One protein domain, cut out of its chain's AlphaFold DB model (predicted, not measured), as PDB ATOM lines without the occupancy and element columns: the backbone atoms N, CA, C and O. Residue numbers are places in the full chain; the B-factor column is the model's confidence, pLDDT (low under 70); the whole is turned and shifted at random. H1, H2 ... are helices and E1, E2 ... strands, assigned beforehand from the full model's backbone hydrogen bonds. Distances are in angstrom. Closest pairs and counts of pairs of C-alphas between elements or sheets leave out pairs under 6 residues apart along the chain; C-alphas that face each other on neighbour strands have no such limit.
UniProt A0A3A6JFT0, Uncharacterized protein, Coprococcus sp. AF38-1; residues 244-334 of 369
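This is residues 244 to 334 of the 369 residues of an uncharacterized protein of Coprococcus sp. AF38-1 (UniProt A0A3A6JFT0). A strongly twisted wall of five antiparallel strands has two helices packed on one face: the long H1 covers the E1 to E4 part, and H2, side by side with it, covers E4 and E5. The short last helix, H3, only grazes the sheet, near E3. The printed part has 91 residues with three named helices and five named strands, in the order H1, E1, E2, E3, E4, E5, H2, H3, and its class is mixed, helices and strands. The sheet's order is E1, E2, E3, E4, E5. The whole is compact, with a radius of gyration of the C-alphas of 12.3 A, and spans 35 by 28 by 22 A.

Start in the sheet with E3, residues 287 to 295, which runs 25.5 A from C-alpha 287 at (24.759, -52.527, -30.275) to C-alpha 295 at (13.392, -40.997, -10.618). Before it come E1, residues 270 to 275, 14.8 A, and E2, residues 278 to 284, 18.3 A. After it come E4, residues 300 to 304, 13.0 A, and E5, residues 307 to 309, 6.2 A. Find C-alpha 248 at (23.431, -47.934, -3.021); from there H1, residues 248 to 265, runs 25.9 A. H2, residues 311 to 320, is 14.7 A long, and H3, residues 328 to 333, is 8.7 A.

The sheet is a meander, each strand the antiparallel neighbour of the one before, with E1 and E5 as edge strands. Look for N 273 and O 280, 3.0 A, between E1 and E2; N 279 and O 291, 2.7 A, between E2 and E3; N 294 and O 301, 2.8 A, between E3 and E4; and N 302 and O 309, 2.8 A, between E4 and E5. The pairing of E3 is staggered: residues 287 to 292 pair with E2, and residues 292 to 295 with E4. H1 and H2 lie on the same face of the sheet, making two layers, helices on one face of a sheet. H1 is on the sheet, its closest C-alphas to E1 being those of Lys 259 and Ile 272, 6.7 A. H2 runs along the strands at a height over the sheet of 8.5 A, at 11 degrees to E4 on the local plane. H2 touches H1, which uses its residues 258 to 265 alone, the same way at a steep tilt of 38 degrees; the closest C-alphas are those of Val 265 and Met 319, 6.7 A. H3 only grazes the sheet, with residues 328 to 331; its closest C-alpha pair with E3 is Ala 331 and Thr 290, 6.5 A. H3 is apart from H1 and H2. In H1 and H3 every O i to N i+4 pair is within hydrogen-bond range, and in H2 5 of 6 are.

The two C-alphas farthest apart are those of Thr 244 and Pro 285, 35.5 A. The printed part has no cut, and no link is long; the link from H2 to H3, seven residues, is short and the others are tight. The mean pLDDT of the printed part is 85.5, and it is under 70 at residues 244 to 246 and residue 276.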
ATOM      1  N   THR A 244      19.004 -37.168  -4.320       52.97
ATOM      2  CA  THR A 244      19.614 -37.271  -2.983       52.97
ATOM      3  C   THR A 244      19.113 -38.472  -2.167       52.97
ATOM      4  O   THR A 244      19.651 -38.748  -1.096       52.97
ATOM      5  N   SER A 245      18.104 -39.207  -2.653       57.47
ATOM      6  CA  SER A 245      17.381 -40.231  -1.878       57.47
ATOM      7  C   SER A 245      17.837 -41.675  -2.110       57.47
ATOM      8  O   SER A 245      17.536 -42.549  -1.293       57.47
ATOM      9  N   TRP A 246      18.576 -41.953  -3.185       68.62
ATOM     10  CA  TRP A 246      18.963 -43.320  -3.525       68.62
ATOM     11  C   TRP A 246      20.111 -43.806  -2.641       68.62
ATOM     12  O   TRP A 246      21.241 -43.314  -2.707       68.62
ATOM     13  N   LYS A 247      19.859 -44.842  -1.835       72.38
ATOM     14  CA  LYS A 247      20.948 -45.606  -1.215       72.38
ATOM     15  C   LYS A 247      21.505 -46.572  -2.255       72.38
ATOM     16  O   LYS A 247      20.786 -47.043  -3.132       72.38
ATOM     17  N   LYS A 248      22.777 -46.965  -2.113       73.38
ATOM     18  CA  LYS A 248      23.431 -47.934  -3.021       73.38
ATOM     19  C   LYS A 248      22.600 -49.202  -3.271       73.38
ATOM     20  O   LYS A 248      22.603 -49.714  -4.384       73.38
ATOM     21  N   LYS A 249      21.893 -49.691  -2.246       79.31
ATOM     22  CA  LYS A 249      21.019 -50.869  -2.345       79.31
ATOM     23  C   LYS A 249      19.840 -50.662  -3.301       79.31
ATOM     24  O   LYS A 249      19.499 -51.582  -4.029       79.31
ATOM     25  N   ASP A 250      19.255 -49.467  -3.322       80.62
ATOM     26  CA  ASP A 250      18.083 -49.166  -4.141       80.62
ATOM     27  C   ASP A 250      18.509 -49.079  -5.614       80.62
ATOM     28  O   ASP A 250      17.847 -49.635  -6.487       80.62
ATOM     29  N   VAL A 251      19.703 -48.521  -5.872       77.31
ATOM     30  CA  VAL A 251      20.287 -48.503  -7.224       77.31
ATOM     31  C   VAL A 251      20.578 -49.910  -7.724       77.31
ATOM     32  O   VAL A 251      20.325 -50.228  -8.882       77.31
ATOM     33  N   TYR A 252      21.068 -50.775  -6.836       82.88
ATOM     34  CA  TYR A 252      21.322 -52.165  -7.180       82.88
ATOM     35  C   TYR A 252      20.038 -52.927  -7.534       82.88
ATOM     36  O   TYR A 252      20.058 -53.701  -8.484       82.88
ATOM     37  N   ILE A 253      18.925 -52.688  -6.828       87.69
ATOM     38  CA  ILE A 253      17.624 -53.297  -7.158       87.69
ATOM     39  C   ILE A 253      17.178 -52.863  -8.558       87.69
ATOM     40  O   ILE A 253      16.872 -53.716  -9.386       87.69
ATOM     41  N   ALA A 254      17.201 -51.560  -8.855       87.94
ATOM     42  CA  ALA A 254      16.819 -51.059 -10.177       87.94
ATOM     43  C   ALA A 254      17.708 -51.626 -11.297       87.94
ATOM     44  O   ALA A 254      17.208 -51.963 -12.373       87.94
ATOM     45  N   TYR A 255      19.009 -51.773 -11.029       90.00
ATOM     46  CA  TYR A 255      19.948 -52.441 -11.924       90.00
ATOM     47  C   TYR A 255      19.625 -53.924 -12.128       90.00
ATOM     48  O   TYR A 255      19.615 -54.377 -13.270       90.00
ATOM     49  N   ASP A 256      19.369 -54.686 -11.063       92.31
ATOM     50  CA  ASP A 256      19.074 -56.118 -11.173       92.31
ATOM     51  C   ASP A 256      17.783 -56.359 -11.970       92.31
ATOM     52  O   ASP A 256      17.746 -57.221 -12.852       92.31
ATOM     53  N   THR A 257      16.760 -55.529 -11.741       93.12
ATOM     54  CA  THR A 257      15.516 -55.525 -12.523       93.12
ATOM     55  C   THR A 257      15.791 -55.259 -14.004       93.12
ATOM     56  O   THR A 257      15.392 -56.052 -14.858       93.12
ATOM     57  N   ALA A 258      16.541 -54.201 -14.323       93.44
ATOM     58  CA  ALA A 258      16.897 -53.881 -15.703       93.44
ATOM     59  C   ALA A 258      17.739 -54.982 -16.364       93.44
ATOM     60  O   ALA A 258      17.504 -55.338 -17.513       93.44
ATOM     61  N   LYS A 259      18.693 -55.571 -15.636       95.12
ATOM     62  CA  LYS A 259      19.525 -56.675 -16.124       95.12
ATOM     63  C   LYS A 259      18.684 -57.893 -16.498       95.12
ATOM     64  O   LYS A 259      18.924 -58.490 -17.548       95.12
ATOM     65  N   LYS A 260      17.725 -58.276 -15.650       95.31
ATOM     66  CA  LYS A 260      16.788 -59.375 -15.933       95.31
ATOM     67  C   LYS A 260      15.952 -59.073 -17.174       95.31
ATOM     68  O   LYS A 260      15.843 -59.933 -18.045       95.31
ATOM     69  N   LEU A 261      15.441 -57.847 -17.288       95.25
ATOM     70  CA  LEU A 261      14.651 -57.424 -18.440       95.25
ATOM     71  C   LEU A 261      15.467 -57.451 -19.740       95.25
ATOM     72  O   LEU A 261      15.037 -58.079 -20.705       95.25
ATOM     73  N   ILE A 262      16.675 -56.878 -19.745       94.88
ATOM     74  CA  ILE A 262      17.589 -56.907 -20.897       94.88
ATOM     75  C   ILE A 262      17.834 -58.346 -21.349       94.88
ATOM     76  O   ILE A 262      17.703 -58.629 -22.532       94.88
ATOM     77  N   LYS A 263      18.128 -59.270 -20.425       94.62
ATOM     78  CA  LYS A 263      18.344 -60.686 -20.769       94.62
ATOM     79  C   LYS A 263      17.093 -61.395 -21.283       94.62
ATOM     80  O   LYS A 263      17.216 -62.359 -22.032       94.62
ATOM     81  N   SER A 264      15.907 -60.951 -20.870       94.62
ATOM     82  CA  SER A 264      14.649 -61.514 -21.368       94.62
ATOM     83  C   SER A 264      14.358 -61.102 -22.814       94.62
ATOM     84  O   SER A 264      13.859 -61.922 -23.579       94.62
ATOM     85  N   VAL A 265      14.720 -59.871 -23.198       93.31
ATOM     86  CA  VAL A 265      14.544 -59.344 -24.563       93.31
ATOM     87  C   VAL A 265      15.701 -59.784 -25.469       93.31
ATOM     88  O   VAL A 265      15.488 -60.316 -26.552       93.31
ATOM     89  N   TYR A 266      16.937 -59.643 -24.991       92.44
ATOM     90  CA  TYR A 266      18.171 -59.998 -25.688       92.44
ATOM     91  C   TYR A 266      18.870 -61.153 -24.966       92.44
ATOM     92  O   TYR A 266      19.731 -60.950 -24.106       92.44
ATOM     93  N   LYS A 267      18.527 -62.393 -25.340       90.75
ATOM     94  CA  LYS A 267      19.057 -63.616 -24.698       90.75
ATOM     95  C   LYS A 267      20.590 -63.692 -24.692       90.75
ATOM     96  O   LYS A 267      21.170 -64.192 -23.731       90.75
ATOM     97  N   ASN A 268      21.230 -63.150 -25.728       91.06
ATOM     98  CA  ASN A 268      22.686 -63.157 -25.902       91.06
ATOM     99  C   ASN A 268      23.376 -61.895 -25.361       91.06
ATOM    100  O   ASN A 268      24.573 -61.720 -25.586       91.06
ATOM    101  N   ALA A 269      22.659 -61.012 -24.657       92.88
ATOM    102  CA  ALA A 269      23.256 -59.800 -24.116       92.88
ATOM    103  C   ALA A 269      24.362 -60.125 -23.099       92.88
ATOM    104  O   ALA A 269      24.179 -60.917 -22.165       92.88
ATOM    105  N   TYR A 270      25.506 -59.464 -23.248       93.38
ATOM    106  CA  TYR A 270      26.695 -59.682 -22.427       93.38
ATOM    107  C   TYR A 270      27.288 -58.360 -21.933       93.38
ATOM    108  O   TYR A 270      26.838 -57.268 -22.281       93.38
ATOM    109  N   GLY A 271      28.262 -58.446 -21.022       90.81
ATOM    110  CA  GLY A 271      28.900 -57.260 -20.440       90.81
ATOM    111  C   GLY A 271      27.960 -56.362 -19.620       90.81
ATOM    112  O   GLY A 271      28.303 -55.212 -19.364       90.81
ATOM    113  N   ILE A 272      26.791 -56.873 -19.203       93.50
ATOM    114  CA  ILE A 272      25.806 -56.107 -18.428       93.50
ATOM    115  C   ILE A 272      26.382 -55.788 -17.049       93.50
ATOM    116  O   ILE A 272      26.494 -56.674 -16.195       93.50
ATOM    117  N   CYS A 273      26.736 -54.527 -16.825       90.06
ATOM    118  CA  CYS A 273      27.334 -54.077 -15.576       90.06
ATOM    119  C   CYS A 273      26.796 -52.715 -15.147       90.06
ATOM    120  O   CYS A 273      26.338 -51.920 -15.964       90.06
ATOM    121  N   TYR A 274      26.862 -52.466 -13.840       85.50
ATOM    122  CA  TYR A 274      26.580 -51.168 -13.248       85.50
ATOM    123  C   TYR A 274      27.879 -50.570 -12.711       85.50
ATOM    124  O   TYR A 274      28.494 -51.124 -11.794       85.50
ATOM    125  N   LYS A 275      28.309 -49.450 -13.289       77.44
ATOM    126  CA  LYS A 275      29.528 -48.733 -12.900       77.44
ATOM    127  C   LYS A 275      29.340 -47.248 -13.168       77.44
ATOM    128  O   LYS A 275      28.687 -46.893 -14.136       77.44
ATOM    129  N   ASP A 276      29.902 -46.387 -12.320       68.50
ATOM    130  CA  ASP A 276      29.872 -44.929 -12.515       68.50
ATOM    131  C   ASP A 276      28.444 -44.401 -12.744       68.50
ATOM    132  O   ASP A 276      28.194 -43.535 -13.575       68.50
ATOM    133  N   THR A 277      27.482 -44.972 -12.009       70.50
ATOM    134  CA  THR A 277      26.045 -44.641 -12.063       70.50
ATOM    135  C   THR A 277      25.343 -44.857 -13.402       70.50
ATOM    136  O   THR A 277      24.223 -44.392 -13.596       70.50
ATOM    137  N   ARG A 278      25.948 -45.654 -14.283       83.44
ATOM    138  CA  ARG A 278      25.336 -46.160 -15.513       83.44
ATOM    139  C   ARG A 278      25.264 -47.677 -15.514       83.44
ATOM    140  O   ARG A 278      26.115 -48.364 -14.949       83.44
ATOM    141  N   ILE A 279      24.243 -48.179 -16.183       89.12
ATOM    142  CA  ILE A 279      24.090 -49.560 -16.608       89.12
ATOM    143  C   ILE A 279      24.532 -49.609 -18.066       89.12
ATOM    144  O   ILE A 279      23.989 -48.894 -18.906       89.12
ATOM    145  N   THR A 280      25.521 -50.436 -18.370       91.44
ATOM    146  CA  THR A 280      25.998 -50.639 -19.742       91.44
ATOM    147  C   THR A 280      25.828 -52.089 -20.143       91.44
ATOM    148  O   THR A 280      26.024 -52.966 -19.301       91.44
ATOM    149  N   ALA A 281      25.489 -52.348 -21.402       92.94
ATOM    150  CA  ALA A 281      25.298 -53.697 -21.927       92.94
ATOM    151  C   ALA A 281      25.640 -53.766 -23.417       92.94
ATOM    152  O   ALA A 281      25.326 -52.844 -24.162       92.94
ATOM    153  N   TYR A 282      26.209 -54.882 -23.865       92.25
ATOM    154  CA  TYR A 282      26.215 -55.238 -25.282       92.25
ATOM    155  C   TYR A 282      24.954 -56.053 -25.552       92.25
ATOM    156  O   TYR A 282      24.825 -57.168 -25.044       92.25
ATOM    157  N   LEU A 283      23.997 -55.472 -26.279       91.25
ATOM    158  CA  LEU A 283      22.746 -56.145 -26.653       91.25
ATOM    159  C   LEU A 283      22.992 -57.121 -27.809       91.25
ATOM    160  O   LEU A 283      22.481 -58.239 -27.813       91.25
ATOM    161  N   THR A 284      23.835 -56.694 -28.748       86.62
ATOM    162  CA  THR A 284      24.427 -57.469 -29.845       86.62
ATOM    163  C   THR A 284      25.896 -57.035 -29.997       86.62
ATOM    164  O   THR A 284      26.287 -56.039 -29.375       86.62
ATOM    165  N   PRO A 285      26.728 -57.718 -30.808       84.75
ATOM    166  CA  PRO A 285      28.105 -57.278 -31.067       84.75
ATOM    167  C   PRO A 285      28.216 -55.835 -31.590       84.75
ATOM    168  O   PRO A 285      29.201 -55.156 -31.318       84.75
ATOM    169  N   GLU A 286      27.189 -55.353 -32.290       84.56
ATOM    170  CA  GLU A 286      27.148 -54.024 -32.915       84.56
ATOM    171  C   GLU A 286      26.391 -52.984 -32.076       84.56
ATOM    172  O   GLU A 286      26.479 -51.785 -32.341       84.56
ATOM    173  N   ARG A 287      25.643 -53.410 -31.047       86.06
ATOM    174  CA  ARG A 287      24.759 -52.527 -30.275       86.06
ATOM    175  C   ARG A 287      25.173 -52.445 -28.812       86.06
ATOM    176  O   ARG A 287      24.844 -53.315 -28.000       86.06
ATOM    177  N   PHE A 288      25.828 -51.339 -28.467       88.50
ATOM    178  CA  PHE A 288      26.154 -50.975 -27.092       88.50
ATOM    179  C   PHE A 288      25.078 -50.062 -26.492       88.50
ATOM    180  O   PHE A 288      24.760 -49.009 -27.039       88.50
ATOM    181  N   LEU A 289      24.538 -50.460 -25.346       90.00
ATOM    182  CA  LEU A 289      23.560 -49.711 -24.570       90.00
ATOM    183  C   LEU A 289      24.257 -48.973 -23.426       90.00
ATOM    184  O   LEU A 289      24.978 -49.589 -22.638       90.00
ATOM    185  N   THR A 290      23.962 -47.681 -23.287       90.12
ATOM    186  CA  THR A 290      24.225 -46.903 -22.069       90.12
ATOM    187  C   THR A 290      22.900 -46.432 -21.491       90.12
ATOM    188  O   THR A 290      22.116 -45.780 -22.169       90.12
ATOM    189  N   MET A 291      22.661 -46.760 -20.228       90.75
ATOM    190  CA  MET A 291      21.433 -46.443 -19.513       90.75
ATOM    191  C   MET A 291      21.773 -45.850 -18.153       90.75
ATOM    192  O   MET A 291      22.651 -46.351 -17.453       90.75
ATOM    193  N   TYR A 292      21.046 -44.822 -17.740       88.31
ATOM    194  CA  TYR A 292      21.138 -44.274 -16.392       88.31
ATOM    195  C   TYR A 292      19.869 -44.568 -15.604       88.31
ATOM    196  O   TYR A 292      18.818 -44.841 -16.181       88.31
ATOM    197  N   VAL A 293      19.973 -44.521 -14.280       86.19
ATOM    198  CA  VAL A 293      18.826 -44.702 -13.388       86.19
ATOM    199  C   VAL A 293      18.567 -43.391 -12.655       86.19
ATOM    200  O   VAL A 293      19.445 -42.887 -11.954       86.19
ATOM    201  N   GLY A 294      17.369 -42.850 -12.851       82.94
ATOM    202  CA  GLY A 294      16.831 -41.663 -12.195       82.94
ATOM    203  C   GLY A 294      15.477 -41.945 -11.537       82.94
ATOM    204  O   GLY A 294      15.149 -43.089 -11.218       82.94
ATOM    205  N   GLY A 295      14.662 -40.909 -11.345       79.94
ATOM    206  CA  GLY A 295      13.392 -40.997 -10.618       79.94
ATOM    207  C   GLY A 295      13.525 -41.246  -9.106       79.94
ATOM    208  O   GLY A 295      14.550 -41.000  -8.476       79.94
ATOM    209  N   THR A 296      12.451 -41.730  -8.487       77.88
ATOM    210  CA  THR A 296      12.407 -41.998  -7.036       77.88
ATOM    211  C   THR A 296      12.561 -43.489  -6.754       77.88
ATOM    212  O   THR A 296      12.419 -44.308  -7.655       77.88
ATOM    213  N   ARG A 297      12.808 -43.870  -5.494       77.38
ATOM    214  CA  ARG A 297      12.891 -45.286  -5.096       77.38
ATOM    215  C   ARG A 297      11.645 -46.084  -5.500       77.38
ATOM    216  O   ARG A 297      11.782 -47.208  -5.969       77.38
ATOM    217  N   ASP A 298      10.464 -45.502  -5.312       80.25
ATOM    218  CA  ASP A 298       9.187 -46.175  -5.578       80.25
ATOM    219  C   ASP A 298       8.780 -46.087  -7.056       80.25
ATOM    220  O   ASP A 298       7.927 -46.839  -7.517       80.25
ATOM    221  N   ARG A 299       9.391 -45.163  -7.807       83.00
ATOM    222  CA  ARG A 299       9.159 -44.950  -9.240       83.00
ATOM    223  C   ARG A 299      10.497 -44.704  -9.939       83.00
ATOM    224  O   ARG A 299      10.821 -43.542 -10.222       83.00
ATOM    225  N   PRO A 300      11.303 -45.762 -10.144       86.75
ATOM    226  CA  PRO A 300      12.573 -45.641 -10.838       86.75
ATOM    227  C   PRO A 300      12.328 -45.311 -12.310       86.75
ATOM    228  O   PRO A 300      11.409 -45.845 -12.932       86.75
ATOM    229  N   LEU A 301      13.167 -44.440 -12.860       89.81
ATOM    230  CA  LEU A 301      13.171 -44.105 -14.279       89.81
ATOM    231  C   LEU A 301      14.480 -44.570 -14.905       89.81
ATOM    232  O   LEU A 301      15.559 -44.357 -14.357       89.81
ATOM    233  N   TYR A 302      14.380 -45.180 -16.073       90.88
ATOM    234  CA  TYR A 302      15.498 -45.611 -16.890       90.88
ATOM    235  C   TYR A 302      15.699 -44.594 -18.002       90.88
ATOM    236  O   TYR A 302      14.814 -44.389 -18.832       90.88
ATOM    237  N   ILE A 303      16.845 -43.919 -17.984       91.38
ATOM    238  CA  ILE A 303      17.151 -42.851 -18.931       91.38
ATOM    239  C   ILE A 303      18.068 -43.401 -20.019       91.38
ATOM    240  O   ILE A 303      19.199 -43.799 -19.725       91.38
ATOM    241  N   ILE A 304      17.575 -43.427 -21.258       90.31
ATOM    242  CA  ILE A 304      18.268 -43.971 -22.435       90.31
ATOM    243  C   ILE A 304      18.041 -43.022 -23.609       90.31
ATOM    244  O   ILE A 304      16.899 -42.690 -23.912       90.31
ATOM    245  N   ASP A 305      19.115 -42.574 -24.259       87.62
ATOM    246  CA  ASP A 305      19.070 -41.728 -25.463       87.62
ATOM    247  C   ASP A 305      18.222 -40.444 -25.313       87.62
ATOM    248  O   ASP A 305      17.669 -39.918 -26.274       87.62
ATOM    249  N   GLY A 306      18.101 -39.929 -24.083       86.56
ATOM    250  CA  GLY A 306      17.268 -38.768 -23.750       86.56
ATOM    251  C   GLY A 306      15.820 -39.083 -23.348       86.56
ATOM    252  O   GLY A 306      15.110 -38.182 -22.895       86.56
ATOM    253  N   ASN A 307      15.389 -40.340 -23.458       89.94
ATOM    254  CA  ASN A 307      14.068 -40.809 -23.038       89.94
ATOM    255  C   ASN A 307      14.052 -41.160 -21.550       89.94
ATOM    256  O   ASN A 307      15.043 -41.654 -21.025       89.94
ATOM    257  N   PHE A 308      12.913 -40.947 -20.886       91.31
ATOM    258  CA  PHE A 308      12.685 -41.288 -19.479       91.31
ATOM    259  C   PHE A 308      11.642 -42.399 -19.417       91.31
ATOM    260  O   PHE A 308      10.470 -42.152 -19.691       91.31
ATOM    261  N   LEU A 309      12.071 -43.612 -19.085       93.56
ATOM    262  CA  LEU A 309      11.257 -44.813 -19.234       93.56
ATOM    263  C   LEU A 309      10.936 -45.423 -17.870       93.56
ATOM    264  O   LEU A 309      11.819 -45.613 -17.036       93.56
ATOM    265  N   THR A 310       9.675 -45.777 -17.653       92.44
ATOM    266  CA  THR A 310       9.286 -46.729 -16.598       92.44
ATOM    267  C   THR A 310       9.779 -48.140 -16.940       92.44
ATOM    268  O   THR A 310      10.275 -48.378 -18.043       92.44
ATOM    269  N   ILE A 311       9.666 -49.096 -16.014       89.69
ATOM    270  CA  ILE A 311      10.102 -50.472 -16.295       89.69
ATOM    271  C   ILE A 311       9.245 -51.130 -17.385       89.69
ATOM    272  O   ILE A 311       9.768 -51.890 -18.200       89.69
ATOM    273  N   GLU A 312       7.955 -50.799 -17.437       89.44
ATOM    274  CA  GLU A 312       7.019 -51.261 -18.458       89.44
ATOM    275  C   GLU A 312       7.429 -50.722 -19.833       89.44
ATOM    276  O   GLU A 312       7.648 -51.496 -20.761       89.44
ATOM    277  N   GLN A 313       7.653 -49.407 -19.931       94.50
ATOM    278  CA  GLN A 313       8.082 -48.750 -21.172       94.50
ATOM    279  C   GLN A 313       9.485 -49.178 -21.616       94.50
ATOM    280  O   GLN A 313       9.769 -49.228 -22.812       94.50
ATOM    281  N   LEU A 314      10.373 -49.496 -20.668       93.44
ATOM    282  CA  LEU A 314      11.720 -49.961 -20.977       93.44
ATOM    283  C   LEU A 314      11.681 -51.249 -21.799       93.44
ATOM    284  O   LEU A 314      12.505 -51.422 -22.692       93.44
ATOM    285  N   LYS A 315      10.734 -52.149 -21.521       91.50
ATOM    286  CA  LYS A 315      10.612 -53.405 -22.261       91.50
ATOM    287  C   LYS A 315      10.341 -53.146 -23.740       91.50
ATOM    288  O   LYS A 315      11.070 -53.669 -24.578       91.50
ATOM    289  N   ASP A 316       9.343 -52.319 -24.031       92.06
ATOM    290  CA  ASP A 316       8.937 -52.003 -25.401       92.06
ATOM    291  C   ASP A 316      10.042 -51.232 -26.131       92.06
ATOM    292  O   ASP A 316      10.407 -51.582 -27.252       92.06
ATOM    293  N   TYR A 317      10.674 -50.271 -25.447       92.62
ATOM    294  CA  TYR A 317      11.814 -49.532 -25.991       92.62
ATOM    295  C   TYR A 317      12.984 -50.456 -26.353       92.62
ATOM    296  O   TYR A 317      13.580 -50.328 -27.423       92.62
ATOM    297  N   LEU A 318      13.308 -51.419 -25.479       91.81
ATOM    298  CA  LEU A 318      14.347 -52.410 -25.753       91.81
ATOM    299  C   LEU A 318      14.000 -53.265 -26.976       91.81
ATOM    300  O   LEU A 318      14.911 -53.612 -27.714       91.81
ATOM    301  N   MET A 319      12.731 -53.591 -27.229       89.31
ATOM    302  CA  MET A 319      12.361 -54.339 -28.438       89.31
ATOM    303  C   MET A 319      12.537 -53.505 -29.711       89.31
ATOM    304  O   MET A 319      13.023 -54.027 -30.710       89.31
ATOM    305  N   SER A 320      12.228 -52.204 -29.666       89.06
ATOM    306  CA  SER A 320      12.375 -51.305 -30.822       89.06
ATOM    307  C   SER A 320      13.816 -50.860 -31.101       89.06
ATOM    308  O   SER A 320      14.103 -50.298 -32.154       89.06
ATOM    309  N   LEU A 321      14.758 -51.090 -30.178       83.19
ATOM    310  CA  LEU A 321      16.132 -50.574 -30.282       83.19
ATOM    311  C   LEU A 321      16.914 -51.061 -31.511       83.19
ATOM    312  O   LEU A 321      17.915 -50.435 -31.858       83.19
ATOM    313  N   GLN A 322      16.502 -52.162 -32.145       74.81
ATOM    314  CA  GLN A 322      17.122 -52.629 -33.391       74.81
ATOM    315  C   GLN A 322      16.879 -51.657 -34.553       74.81
ATOM    316  O   GLN A 322      17.742 -51.505 -35.411       74.81
ATOM    317  N   GLU A 323      15.735 -50.976 -34.551       75.25
ATOM    318  CA  GLU A 323      15.298 -50.073 -35.619       75.25
ATOM    319  C   GLU A 323      15.712 -48.618 -35.350       75.25
ATOM    320  O   GLU A 323      15.768 -47.792 -36.260       75.25
ATOM    321  N   LEU A 324      16.035 -48.293 -34.096       77.06
ATOM    322  CA  LEU A 324      16.420 -46.945 -33.694       77.06
ATOM    323  C   LEU A 324      17.907 -46.677 -33.972       77.06
ATOM    324  O   LEU A 324      18.756 -47.518 -33.659       77.06
ATOM    325  N   PRO A 325      18.284 -45.487 -34.468       74.50
ATOM    326  CA  PRO A 325      19.688 -45.128 -34.640       74.50
ATOM    327  C   PRO A 325      20.428 -45.116 -33.294       74.50
ATOM    328  O   PRO A 325      19.833 -44.893 -32.240       74.50
ATOM    329  N   VAL A 326      21.739 -45.371 -33.318       75.44
ATOM    330  CA  VAL A 326      22.593 -45.144 -32.141       75.44
ATOM    331  C   VAL A 326      22.631 -43.645 -31.862       75.44
ATOM    332  O   VAL A 326      22.649 -42.839 -32.793       75.44
ATOM    333  N   VAL A 327      22.672 -43.272 -30.583       79.69
ATOM    334  CA  VAL A 327      22.626 -41.877 -30.135       79.69
ATOM    335  C   VAL A 327      23.924 -41.521 -29.384       79.69
ATOM    336  O   VAL A 327      23.941 -41.488 -28.153       79.69
ATOM    337  N   PRO A 328      25.049 -41.263 -30.094       76.00
ATOM    338  CA  PRO A 328      26.367 -41.106 -29.464       76.00
ATOM    339  C   PRO A 328      26.426 -39.956 -28.458       76.00
ATOM    340  O   PRO A 328      27.026 -40.087 -27.392       76.00
ATOM    341  N   TRP A 329      25.724 -38.855 -28.757       83.50
ATOM    342  CA  TRP A 329      25.714 -37.673 -27.897       83.50
ATOM    343  C   TRP A 329      25.250 -37.996 -26.474       83.50
ATOM    344  O   TRP A 329      25.706 -37.351 -25.536       83.50
ATOM    345  N   PHE A 330      24.369 -38.982 -26.279       83.00
ATOM    346  CA  PHE A 330      23.828 -39.286 -24.959       83.00
ATOM    347  C   PHE A 330      24.928 -39.767 -24.009       83.00
ATOM    348  O   PHE A 330      25.071 -39.235 -22.910       83.00
ATOM    349  N   ALA A 331      25.764 -40.708 -24.451       76.44
ATOM    350  CA  ALA A 331      26.887 -41.204 -23.657       76.44
ATOM    351  C   ALA A 331      27.989 -40.143 -23.455       76.44
ATOM    352  O   ALA A 331      28.623 -40.104 -22.393       76.44
ATOM    353  N   ASP A 332      28.190 -39.275 -24.450       77.38
ATOM    354  CA  ASP A 332      29.225 -38.237 -24.432       77.38
ATOM    355  C   ASP A 332      28.850 -37.037 -23.552       77.38
ATOM    356  O   ASP A 332      29.695 -36.485 -22.846       77.38
ATOM    357  N   LYS A 333      27.583 -36.614 -23.595       73.19
ATOM    358  CA  LYS A 333      27.096 -35.371 -22.975       73.19
ATOM    359  C   LYS A 333      26.410 -35.597 -21.636       73.19
ATOM    360  O   LYS A 333      26.473 -34.737 -20.759       73.19
ATOM    361  N   VAL A 334      25.741 -36.736 -21.464       76.19
ATOM    362  CA  VAL A 334      25.001 -37.053 -20.241       76.19
ATOM    363  C   VAL A 334      25.869 -37.965 -19.401       76.19
ATOM    364  O   VAL A 334      25.722 -39.178 -19.432       76.19
TER     365      VAL A 334